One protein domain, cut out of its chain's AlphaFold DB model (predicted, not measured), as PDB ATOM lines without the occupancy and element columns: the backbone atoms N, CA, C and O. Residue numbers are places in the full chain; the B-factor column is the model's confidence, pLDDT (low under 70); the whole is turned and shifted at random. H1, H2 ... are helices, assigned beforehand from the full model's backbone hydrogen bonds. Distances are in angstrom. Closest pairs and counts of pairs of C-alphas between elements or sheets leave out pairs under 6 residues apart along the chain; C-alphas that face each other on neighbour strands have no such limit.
ATOM      1  N   TRP A 207     -33.182 -15.099  -3.964       60.38
ATOM      2  CA  TRP A 207     -32.056 -15.894  -4.469       60.38
ATOM      3  C   TRP A 207     -32.158 -17.373  -4.081       60.38
ATOM      4  O   TRP A 207     -31.710 -18.216  -4.839       60.38
ATOM      5  N   GLN A 208     -32.747 -17.695  -2.925       64.75
ATOM      6  CA  GLN A 208     -32.953 -19.080  -2.496       64.75
ATOM      7  C   GLN A 208     -34.084 -19.725  -3.280       64.75
ATOM      8  O   GLN A 208     -33.970 -20.892  -3.616       64.75
ATOM      9  N   VAL A 209     -35.137 -18.961  -3.590       62.75
ATOM     10  CA  VAL A 209     -36.216 -19.405  -4.483       62.75
ATOM     11  C   VAL A 209     -35.639 -19.720  -5.862       62.75
ATOM     12  O   VAL A 209     -35.768 -20.847  -6.314       62.75
ATOM     13  N   LYS A 210     -34.882 -18.790  -6.459       61.66
ATOM     14  CA  LYS A 210     -34.218 -19.009  -7.754       61.66
ATOM     15  C   LYS A 210     -33.205 -20.152  -7.721       61.66
ATOM     16  O   LYS A 210     -33.228 -21.018  -8.578       61.66
ATOM     17  N   ALA A 211     -32.353 -20.211  -6.698       69.94
ATOM     18  CA  ALA A 211     -31.403 -21.308  -6.544       69.94
ATOM     19  C   ALA A 211     -32.108 -22.657  -6.330       69.94
ATOM     20  O   ALA A 211     -31.557 -23.684  -6.705       69.94
ATOM     21  N   GLN A 212     -33.295 -22.681  -5.723       71.88
ATOM     22  CA  GLN A 212     -34.105 -23.888  -5.578       71.88
ATOM     23  C   GLN A 212     -34.750 -24.294  -6.910       71.88
ATOM     24  O   GLN A 212     -34.670 -25.465  -7.261       71.88
ATOM     25  N   GLU A 213     -35.327 -23.345  -7.656       71.75
ATOM     26  CA  GLU A 213     -35.851 -23.554  -9.020       71.75
ATOM     27  C   GLU A 213     -34.764 -24.095  -9.963       71.75
ATOM     28  O   GLU A 213     -35.020 -24.969 -10.782       71.75
ATOM     29  N   GLU A 214     -33.528 -23.627  -9.795       76.88
ATOM     30  CA  GLU A 214     -32.362 -24.033 -10.585       76.88
ATOM     31  C   GLU A 214     -31.633 -25.275 -10.029       76.88
ATOM     32  O   GLU A 214     -30.576 -25.642 -10.541       76.88
ATOM     33  N   GLY A 215     -32.125 -25.898  -8.949       73.50
ATOM     34  CA  GLY A 215     -31.504 -27.082  -8.328       73.50
ATOM     35  C   GLY A 215     -30.144 -26.836  -7.648       73.50
ATOM     36  O   GLY A 215     -29.442 -27.775  -7.282       73.50
ATOM     37  N   ARG A 216     -29.751 -25.575  -7.452       76.62
ATOM     38  CA  ARG A 216     -28.469 -25.135  -6.865       76.62
ATOM     39  C   ARG A 216     -28.510 -24.978  -5.341       76.62
ATOM     40  O   ARG A 216     -27.476 -24.726  -4.716       76.62
ATOM     41  N   LEU A 217     -29.682 -25.097  -4.715       71.12
ATOM     42  CA  LEU A 217     -29.832 -24.917  -3.272       71.12
ATOM     43  C   LEU A 217     -29.384 -26.173  -2.501       71.12
ATOM     44  O   LEU A 217     -30.159 -27.098  -2.292       71.12
ATOM     45  N   ARG A 218     -28.132 -26.176  -2.022       61.25
ATOM     46  CA  ARG A 218     -27.547 -27.307  -1.270       61.25
ATOM     47  C   ARG A 218     -28.138 -27.521   0.130       61.25
ATOM     48  O   ARG A 218     -28.169 -28.649   0.598       61.25
ATOM     49  N   ASN A 219     -28.610 -26.459   0.792       62.66
ATOM     50  CA  ASN A 219     -29.151 -26.522   2.154       62.66
ATOM     51  C   ASN A 219     -30.609 -26.055   2.183       62.66
ATOM     52  O   ASN A 219     -30.893 -24.869   1.987       62.66
ATOM     53  N   HIS A 220     -31.529 -26.976   2.479       57.00
ATOM     54  CA  HIS A 220     -32.945 -26.663   2.638       57.00
ATOM     55  C   HIS A 220     -33.196 -26.114   4.046       57.00
ATOM     56  O   HIS A 220     -32.983 -26.796   5.049       57.00
ATOM     57  N   ARG A 221     -33.630 -24.855   4.148       57.03
ATOM     58  CA  ARG A 221     -34.043 -24.294   5.439       57.03
ATOM     59  C   ARG A 221     -35.476 -24.757   5.723       57.03
ATOM     60  O   ARG A 221     -36.294 -24.665   4.808       57.03
ATOM     61  N   PRO A 222     -35.812 -25.196   6.950       60.19
ATOM     62  CA  PRO A 222     -37.179 -25.582   7.276       60.19
ATOM     63  C   PRO A 222     -38.168 -24.463   6.929       60.19
ATOM     64  O   PRO A 222     -37.930 -23.289   7.236       60.19
ATOM     65  N   SER A 223     -39.285 -24.826   6.298       59.22
ATOM     66  CA  SER A 223     -40.359 -23.895   5.927       59.22
ATOM     67  C   SER A 223     -41.085 -23.313   7.149       59.22
ATOM     68  O   SER A 223     -41.685 -22.240   7.063       59.22
ATOM     69  N   HIS A 224     -40.968 -23.965   8.310       60.66
ATOM     70  CA  HIS A 224     -41.496 -23.511   9.595       60.66
ATOM     71  C   HIS A 224     -40.382 -23.060  10.544       60.66
ATOM     72  O   HIS A 224     -39.334 -23.694  10.678       60.66
ATOM     73  N   LYS A 225     -40.623 -21.953  11.251       64.12
ATOM     74  CA  LYS A 225     -39.720 -21.442  12.288       64.12
ATOM     75  C   LYS A 225     -39.980 -22.171  13.607       64.12
ATOM     76  O   LYS A 225     -40.629 -21.595  14.479       64.12
ATOM     77  N   ASP A 226     -39.481 -23.397  13.767       69.00
ATOM     78  CA  ASP A 226     -39.743 -24.212  14.975       69.00
ATOM     79  C   ASP A 226     -38.581 -24.335  15.985       69.00
ATOM     80  O   ASP A 226     -38.702 -24.939  17.052       69.00
ATOM     81  N   GLY A 227     -37.454 -23.679  15.701       76.88
ATOM     82  CA  GLY A 227     -36.350 -23.580  16.661       76.88
ATOM     83  C   GLY A 227     -36.752 -22.873  17.965       76.88
ATOM     84  O   GLY A 227     -37.688 -22.069  17.982       76.88
ATOM     85  N   GLN A 228     -36.003 -23.126  19.044       79.81
ATOM     86  CA  GLN A 228     -36.271 -22.587  20.387       79.81
ATOM     87  C   GLN A 228     -36.477 -21.063  20.381       79.81
ATOM     88  O   GLN A 228     -37.527 -20.587  20.794       79.81
ATOM     89  N   VAL A 229     -35.571 -20.308  19.748       81.31
ATOM     90  CA  VAL A 229     -35.672 -18.839  19.618       81.31
ATOM     91  C   VAL A 229     -36.994 -18.389  18.982       81.31
ATOM     92  O   VAL A 229     -37.567 -17.364  19.354       81.31
ATOM     93  N   ALA A 230     -37.499 -19.137  17.999       79.50
ATOM     94  CA  ALA A 230     -38.764 -18.817  17.353       79.50
ATOM     95  C   ALA A 230     -39.964 -19.139  18.252       79.50
ATOM     96  O   ALA A 230     -40.955 -18.410  18.195       79.50
ATOM     97  N   ARG A 231     -39.886 -20.199  19.068       80.75
ATOM     98  CA  ARG A 231     -40.880 -20.510  20.106       80.75
ATOM     99  C   ARG A 231     -40.888 -19.431  21.189       80.75
ATOM    100  O   ARG A 231     -41.964 -18.922  21.495       80.75
ATOM    101  N   ASP A 232     -39.720 -18.997  21.652       84.31
ATOM    102  CA  ASP A 232     -39.582 -17.945  22.667       84.31
ATOM    103  C   ASP A 232     -40.137 -16.611  22.163       84.31
ATOM    104  O   ASP A 232     -40.999 -16.016  22.802       84.31
ATOM    105  N   THR A 233     -39.773 -16.211  20.937       84.06
ATOM    106  CA  THR A 233     -40.298 -14.985  20.304       84.06
ATOM    107  C   THR A 233     -41.829 -15.023  20.169       84.06
ATOM    108  O   THR A 233     -42.496 -13.991  20.245       84.06
ATOM    109  N   ARG A 234     -42.412 -16.206  19.931       84.81
ATOM    110  CA  ARG A 234     -43.872 -16.390  19.874       84.81
ATOM    111  C   ARG A 234     -44.498 -16.298  21.266       84.81
ATOM    112  O   ARG A 234     -45.544 -15.673  21.404       84.81
ATOM    113  N   ALA A 235     -43.864 -16.878  22.282       85.94
ATOM    114  CA  ALA A 235     -44.314 -16.771  23.665       85.94
ATOM    115  C   ALA A 235     -44.269 -15.316  24.162       85.94
ATOM    116  O   ALA A 235     -45.237 -14.855  24.760       85.94
ATOM    117  N   ASP A 236     -43.210 -14.569  23.838       88.31
ATOM    118  CA  ASP A 236     -43.110 -13.127  24.102       88.31
ATOM    119  C   ASP A 236     -44.245 -12.347  23.442       88.31
ATOM    120  O   ASP A 236     -44.858 -11.489  24.071       88.31
ATOM    121  N   ALA A 237     -44.566 -12.661  22.183       89.12
ATOM    122  CA  ALA A 237     -45.666 -12.013  21.479       89.12
ATOM    123  C   ALA A 237     -47.025 -12.290  22.143       89.12
ATOM    124  O   ALA A 237     -47.836 -11.375  22.267       89.12
ATOM    125  N   LEU A 238     -47.275 -13.523  22.598       89.56
ATOM    126  CA  LEU A 238     -48.499 -13.869  23.328       89.56
ATOM    127  C   LEU A 238     -48.569 -13.166  24.689       89.56
ATOM    128  O   LEU A 238     -49.620 -12.629  25.034       89.56
ATOM    129  N   ARG A 239     -47.453 -13.100  25.428       92.00
ATOM    130  CA  ARG A 239     -47.363 -12.325  26.677       92.00
ATOM    131  C   ARG A 239     -47.650 -10.847  26.442       92.00
ATOM    132  O   ARG A 239     -48.417 -10.258  27.195       92.00
ATOM    133  N   ALA A 240     -47.087 -10.267  25.383       92.19
ATOM    134  CA  ALA A 240     -47.346  -8.881  25.014       92.19
ATOM    135  C   ALA A 240     -48.837  -8.652  24.725       92.19
ATOM    136  O   ALA A 240     -49.408  -7.709  25.257       92.19
ATOM    137  N   TRP A 241     -49.499  -9.536  23.970       94.62
ATOM    138  CA  TRP A 241     -50.948  -9.444  23.752       94.62
ATOM    139  C   TRP A 241     -51.762  -9.543  25.042       94.62
ATOM    140  O   TRP A 241     -52.699  -8.769  25.215       94.62
ATOM    141  N   GLY A 242     -51.385 -10.442  25.956       93.56
ATOM    142  CA  GLY A 242     -52.005 -10.540  27.279       93.56
ATOM    143  C   GLY A 242     -51.858  -9.248  28.085       93.56
ATOM    144  O   GLY A 242     -52.839  -8.755  28.632       93.56
ATOM    145  N   GLY A 243     -50.664  -8.648  28.085       94.31
ATOM    146  CA  GLY A 243     -50.418  -7.350  28.720       94.31
ATOM    147  C   GLY A 243     -51.247  -6.219  28.105       94.31
ATOM    148  O   GLY A 243     -51.807  -5.406  28.833       94.31
ATOM    149  N   ILE A 244     -51.390  -6.197  26.776       93.62
ATOM    150  CA  ILE A 244     -52.229  -5.219  26.062       93.62
ATOM    151  C   ILE A 244     -53.700  -5.382  26.440       93.62
ATOM    152  O   ILE A 244     -54.354  -4.394  26.764       93.62
ATOM    153  N   ALA A 245     -54.217  -6.611  26.414       94.31
ATOM    154  CA  ALA A 245     -55.596  -6.893  26.799       94.31
ATOM    155  C   ALA A 245     -55.854  -6.509  28.265       94.31
ATOM    156  O   ALA A 245     -56.857  -5.866  28.554       94.31
ATOM    157  N   GLY A 246     -54.924  -6.833  29.169       94.19
ATOM    158  CA  GLY A 246     -55.007  -6.452  30.578       94.19
ATOM    159  C   GLY A 246     -55.020  -4.936  30.784       94.19
ATOM    160  O   GLY A 246     -55.872  -4.429  31.504       94.19
ATOM    161  N   ALA A 247     -54.134  -4.202  30.104       93.25
ATOM    162  CA  ALA A 247     -54.084  -2.743  30.189       93.25
ATOM    163  C   ALA A 247     -55.351  -2.074  29.623       93.25
ATOM    164  O   ALA A 247     -55.863  -1.128  30.211       93.25
ATOM    165  N   LEU A 248     -55.887  -2.573  28.502       93.88
ATOM    166  CA  LEU A 248     -57.135  -2.062  27.921       93.88
ATOM    167  C   LEU A 248     -58.355  -2.380  28.799       93.88
ATOM    168  O   LEU A 248     -59.267  -1.565  28.880       93.88
ATOM    169  N   ALA A 249     -58.369  -3.528  29.481       92.75
ATOM    170  CA  ALA A 249     -59.468  -3.923  30.364       92.75
ATOM    171  C   ALA A 249     -59.597  -3.036  31.616       92.75
ATOM    172  O   ALA A 249     -60.686  -2.940  32.173       92.75
ATOM    173  N   GLN A 250     -58.513  -2.375  32.034       93.19
ATOM    174  CA  GLN A 250     -58.519  -1.405  33.136       93.19
ATOM    175  C   GLN A 250     -59.090  -0.035  32.733       93.19
ATOM    176  O   GLN A 250     -59.231   0.841  33.578       93.19
ATOM    177  N   SER A 251     -59.390   0.177  31.449       92.00
ATOM    178  CA  SER A 251     -59.948   1.431  30.951       92.00
ATOM    179  C   SER A 251     -61.463   1.502  31.156       92.00
ATOM    180  O   SER A 251     -62.198   0.541  30.899       92.00
ATOM    181  N   ASP A 252     -61.952   2.686  31.520       91.88
ATOM    182  CA  ASP A 252     -63.389   2.971  31.614       91.88
ATOM    183  C   ASP A 252     -64.051   3.193  30.247       91.88
ATOM    184  O   ASP A 252     -65.278   3.223  30.137       91.88
ATOM    185  N   LYS A 253     -63.254   3.312  29.180       93.56
ATOM    186  CA  LYS A 253     -63.750   3.516  27.816       93.56
ATOM    187  C   LYS A 253     -64.352   2.228  27.263       93.56
ATOM    188  O   LYS A 253     -63.693   1.186  27.213       93.56
ATOM    189  N   TRP A 254     -65.587   2.303  26.775       92.81
ATOM    190  CA  TRP A 254     -66.253   1.148  26.174       92.81
ATOM    191  C   TRP A 254     -65.519   0.661  24.911       92.81
ATOM    192  O   TRP A 254     -65.471  -0.545  24.666       92.81
ATOM    193  N   GLU A 255     -64.874   1.564  24.163       94.38
ATOM    194  CA  GLU A 255     -64.074   1.235  22.978       94.38
ATOM    195  C   GLU A 255     -62.858   0.368  23.322       94.38
ATOM    196  O   GLU A 255     -62.448  -0.471  22.521       94.38
ATOM    197  N   ASP A 256     -62.276   0.558  24.508       94.69
ATOM    198  CA  ASP A 256     -61.146  -0.251  24.969       94.69
ATOM    199  C   ASP A 256     -61.621  -1.653  25.364       94.69
ATOM    200  O   ASP A 256     -60.978  -2.639  25.007       94.69
ATOM    201  N   ARG A 257     -62.796  -1.766  25.998       92.88
ATOM    202  CA  ARG A 257     -63.424  -3.062  26.318       92.88
ATOM    203  C   ARG A 257     -63.807  -3.842  25.061       92.88
ATOM    204  O   ARG A 257     -63.619  -5.058  25.014       92.88
ATOM    205  N   ASP A 258     -64.311  -3.166  24.031       95.06
ATOM    206  CA  ASP A 258     -64.555  -3.781  22.724       95.06
ATOM    207  C   ASP A 258     -63.244  -4.235  22.061       95.06
ATOM    208  O   ASP A 258     -63.134  -5.358  21.561       95.06
ATOM    209  N   LEU A 259     -62.196  -3.411  22.145       95.62
ATOM    210  CA  LEU A 259     -60.880  -3.762  21.619       95.62
ATOM    211  C   LEU A 259     -60.270  -4.980  22.325       95.62
ATOM    212  O   LEU A 259     -59.627  -5.791  21.659       95.62
ATOM    213  N   VAL A 260     -60.503  -5.166  23.628       96.56
ATOM    214  CA  VAL A 260     -60.106  -6.391  24.349       96.56
ATOM    215  C   VAL A 260     -60.738  -7.626  23.711       96.56
ATOM    216  O   VAL A 260     -60.025  -8.594  23.447       96.56
ATOM    217  N   LYS A 261     -62.041  -7.597  23.398       95.56
ATOM    218  CA  LYS A 261     -62.726  -8.725  22.737       95.56
ATOM    219  C   LYS A 261     -62.073  -9.051  21.394       95.56
ATOM    220  O   LYS A 261     -61.734 -10.208  21.147       95.56
ATOM    221  N   GLN A 262     -61.799  -8.026  20.582       95.94
ATOM    222  CA  GLN A 262     -61.110  -8.183  19.295       95.94
ATOM    223  C   GLN A 262     -59.685  -8.739  19.461       95.94
ATOM    224  O   GLN A 262     -59.250  -9.569  18.663       95.94
ATOM    225  N   VAL A 263     -58.943  -8.316  20.492       95.44
ATOM    226  CA  VAL A 263     -57.604  -8.850  20.800       95.44
ATOM    227  C   VAL A 263     -57.679 -10.330  21.164       95.44
ATOM    228  O   VAL A 263     -56.906 -11.121  20.624       95.44
ATOM    229  N   LEU A 264     -58.604 -10.723  22.041       93.94
ATOM    230  CA  LEU A 264     -58.762 -12.120  22.459       93.94
ATOM    231  C   LEU A 264     -59.167 -13.016  21.283       93.94
ATOM    232  O   LEU A 264     -58.562 -14.070  21.072       93.94
ATOM    233  N   GLU A 265     -60.121 -12.575  20.463       93.94
ATOM    234  CA  GLU A 265     -60.514 -13.282  19.242       93.94
ATOM    235  C   GLU A 265     -59.338 -13.403  18.261       93.94
ATOM    236  O   GLU A 265     -59.065 -14.479  17.716       93.94
ATOM    237  N   PHE A 266     -58.587 -12.319  18.063       93.44
ATOM    238  CA  PHE A 266     -57.408 -12.322  17.207       93.44
ATOM    239  C   PHE A 266     -56.368 -13.336  17.692       93.44
ATOM    240  O   PHE A 266     -55.910 -14.147  16.886       93.44
ATOM    241  N   VAL A 267     -56.038 -13.343  18.991       91.62
ATOM    242  CA  VAL A 267     -55.098 -14.292  19.618       91.62
ATOM    243  C   VAL A 267     -55.553 -15.740  19.426       91.62
ATOM    244  O   VAL A 267     -54.739 -16.580  19.031       91.62
ATOM    245  N   ASN A 268     -56.840 -16.023  19.622       89.31
ATOM    246  CA  ASN A 268     -57.408 -17.366  19.473       89.31
ATOM    247  C   ASN A 268     -57.429 -17.850  18.015       89.31
ATOM    248  O   ASN A 268     -57.320 -19.047  17.751       89.31
ATOM    249  N   THR A 269     -57.514 -16.932  17.050       88.56
ATOM    250  CA  THR A 269     -57.621 -17.256  15.618       88.56
ATOM    251  C   THR A 269     -56.312 -17.084  14.837       88.56
ATOM    252  O   THR A 269     -56.309 -17.169  13.598       88.56
ATOM    253  N   MET A 270     -55.182 -16.834  15.508       86.88
ATOM    254  CA  MET A 270     -53.885 -16.679  14.838       86.88
ATOM    255  C   MET A 270     -53.420 -17.978  14.151       86.88
ATOM    256  O   MET A 270     -53.737 -19.074  14.623       86.88
ATOM    257  N   PRO A 271     -52.600 -17.891  13.082       81.81
ATOM    258  CA  PRO A 271     -52.112 -19.064  12.355       81.81
ATOM    259  C   PRO A 271     -51.434 -20.111  13.248       81.81
ATOM    260  O   PRO A 271     -51.701 -21.296  13.095       81.81
ATOM    261  N   VAL A 272     -50.631 -19.688  14.233       77.50
ATOM    262  CA  VAL A 272     -49.970 -20.598  15.186       77.50
ATOM    263  C   VAL A 272     -50.950 -21.446  16.005       77.50
ATOM    264  O   VAL A 272     -50.638 -22.596  16.306       77.50
ATOM    265  N   GLN A 273     -52.130 -20.918  16.352       75.75
ATOM    266  CA  GLN A 273     -53.136 -21.677  17.104       75.75
ATOM    267  C   GLN A 273     -53.850 -22.682  16.205       75.75
ATOM    268  O   GLN A 273     -54.048 -23.830  16.598       75.75
ATOM    269  N   ARG A 274     -54.152 -22.289  14.961       68.12
ATOM    270  CA  ARG A 274     -54.714 -23.199  13.954       68.12
ATOM    271  C   ARG A 274     -53.755 -24.348  13.635       68.12
ATOM    272  O   ARG A 274     -54.173 -25.498  13.647       68.12
ATOM    273  N   GLU A 275     -52.471 -24.059  13.413       65.25
ATOM    274  CA  GLU A 275     -51.452 -25.091  13.160       65.25
ATOM    275  C   GLU A 275     -51.292 -26.041  14.358       65.25
ATOM    276  O   GLU A 275     -51.233 -27.253  14.164       65.25
ATOM    277  N   ARG A 276     -51.304 -25.531  15.600       65.12
ATOM    278  CA  ARG A 276     -51.299 -26.375  16.811       65.12
ATOM    279  C   ARG A 276     -52.524 -27.277  16.909       65.12
ATOM    280  O   ARG A 276     -52.364 -28.453  17.213       65.12
ATOM    281  N   ALA A 277     -53.719 -26.750  16.646       62.44
ATOM    282  CA  ALA A 277     -54.949 -27.537  16.668       62.44
ATOM    283  C   ALA A 277     -54.922 -28.656  15.613       62.44
ATOM    284  O   ALA A 277     -55.252 -29.796  15.932       62.44
ATOM    285  N   ILE A 278     -54.443 -28.361  14.397       62.94
ATOM    286  CA  ILE A 278     -54.268 -29.357  13.325       62.94
ATOM    287  C   ILE A 278     -53.264 -30.441  13.741       62.94
ATOM    288  O   ILE A 278     -53.528 -31.629  13.566       62.94
ATOM    289  N   LEU A 279     -52.114 -30.057  14.304       61.31
ATOM    290  CA  LEU A 279     -51.103 -31.014  14.764       61.31
ATOM    291  C   LEU A 279     -51.624 -31.884  15.918       61.31
ATOM    292  O   LEU A 279     -51.428 -33.094  15.890       61.31
ATOM    293  N   ALA A 280     -52.343 -31.295  16.879       63.53
ATOM    294  CA  ALA A 280     -52.948 -32.014  17.999       63.53
ATOM    295  C   ALA A 280     -54.032 -33.009  17.544       63.53
ATOM    296  O   ALA A 280     -54.116 -34.115  18.081       63.53
ATOM    297  N   GLN A 281     -54.838 -32.645  16.540       60.12
ATOM    298  CA  GLN A 281     -55.816 -33.543  15.916       60.12
ATOM    299  C   GLN A 281     -55.132 -34.707  15.188       60.12
ATOM    300  O   GLN A 281     -55.546 -35.850  15.352       60.12
ATOM    301  N   ARG A 282     -54.039 -34.448  14.456       58.03
ATOM    302  CA  ARG A 282     -53.254 -35.492  13.770       58.03
ATOM    303  C   ARG A 282     -52.588 -36.473  14.734       58.03
ATOM    304  O   ARG A 282     -52.592 -37.663  14.462       58.03
ATOM    305  N   SER A 283     -52.074 -36.005  15.871       56.91
ATOM    306  CA  SER A 283     -51.514 -36.883  16.912       56.91
ATOM    307  C   SER A 283     -52.561 -37.710  17.667       56.91
ATOM    308  O   SER A 283     -52.198 -38.625  18.397       56.91
TER     309      SER A 283
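Overview. This is residues 207 to 283 of the 293 residues of the protein "Conjugal transfer protein TraS" of Betaproteobacteria bacterium (UniProt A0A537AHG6). The printed part is a helical hairpin with a further helix before it and another after it: the long helix H2 and the shorter H3 fold back on each other side by side, H4 follows H3 with residues 273 to 283 sticking out as a free arm, and the small helix H1 lies far off, beyond the start of H2, on a long link. The longest axis runs from the stretch just after H1 to the turn between H2 and H3. There are 77 residues printed, with four named helices in the order H1, H2, H3, H4 and no named strand, and the class is all helix. The whole is extended, with a radius of gyration of the C-alphas of 18.6 A, and the C-alphas span 59 by 32 by 21 A along their three main axes, an elongated outline.

Arrangement. Begin at Trp 207, where H1, residues 207 to 213, opens the printed part. H1 is apart from H2, residues 228 to 249, and the two are joined by a long link of 14 residues. Along that link you come to residues 222 to 233, of which 228 to 233 belong to H2; this stretch stands free. Go on along H2 to Ala 245: here H2 touches H3, residues 254 to 268, with 13 pairs of C-alphas within 8 A. The closest C-alphas of the two are those of Ala 245 and Val 260, 5.2 A apart. Their lines stand at a shallow tilt of 23 degrees and they run opposite ways, centre to centre 14.5 A, and with a tight link of 4 residues they form a helical hairpin. After another tight link, of 2 residues, you reach H4, residues 271 to 282; H3 and H4 meet only through their link. H1 is apart from H3 and from H4, and H2 is apart from H4. In the backbones of H1, H2, H3 and H4, every O i to N i+4 pair is within hydrogen-bond range.

Along the chain. Find C-alpha 207 at (-32.056, -15.894, -4.469); from there H1 runs through 7 residues to Glu 213. Next look for C-alpha 228 at (-36.271, -22.587, 20.387), where H2 begins; its 22 residues, the most of any helix here, reach Ala 249 at (-59.468, -3.923, 30.364), 31.4 A from first to last C-alpha. H3 begins at Trp 254 and runs through 15 residues to Asn 268, 21.6 A from first to last C-alpha. H4 goes from Pro 271 through 12 residues to Arg 282, whose C-alpha is at (-53.254, -35.492, 13.770), 16.5 A from its first.

Size, cuts and confidence. The two C-alphas farthest apart are those of Gly 215 and Asp 252, at 59.3 A, while the first and last printed C-alphas, of Trp 207 and Ser 283, are 35.7 A apart. Residues 214 to 227 hold no named element, and their C-alphas lie 11 to 32 A from the mean of the C-alphas. Residues 250 to 255 stand free, and so do residues 273 to 283, of which 273 to 282 belong to H4. The printed part has no cut. The mean pLDDT of the printed part is 80.0; it is under 70 in 24 residues, namely 207 to 211, 218 to 226 and 274 to 283. By element, the mean pLDDT is 66 in H1, 89 in H2, 94 in H3 and 67 in H4.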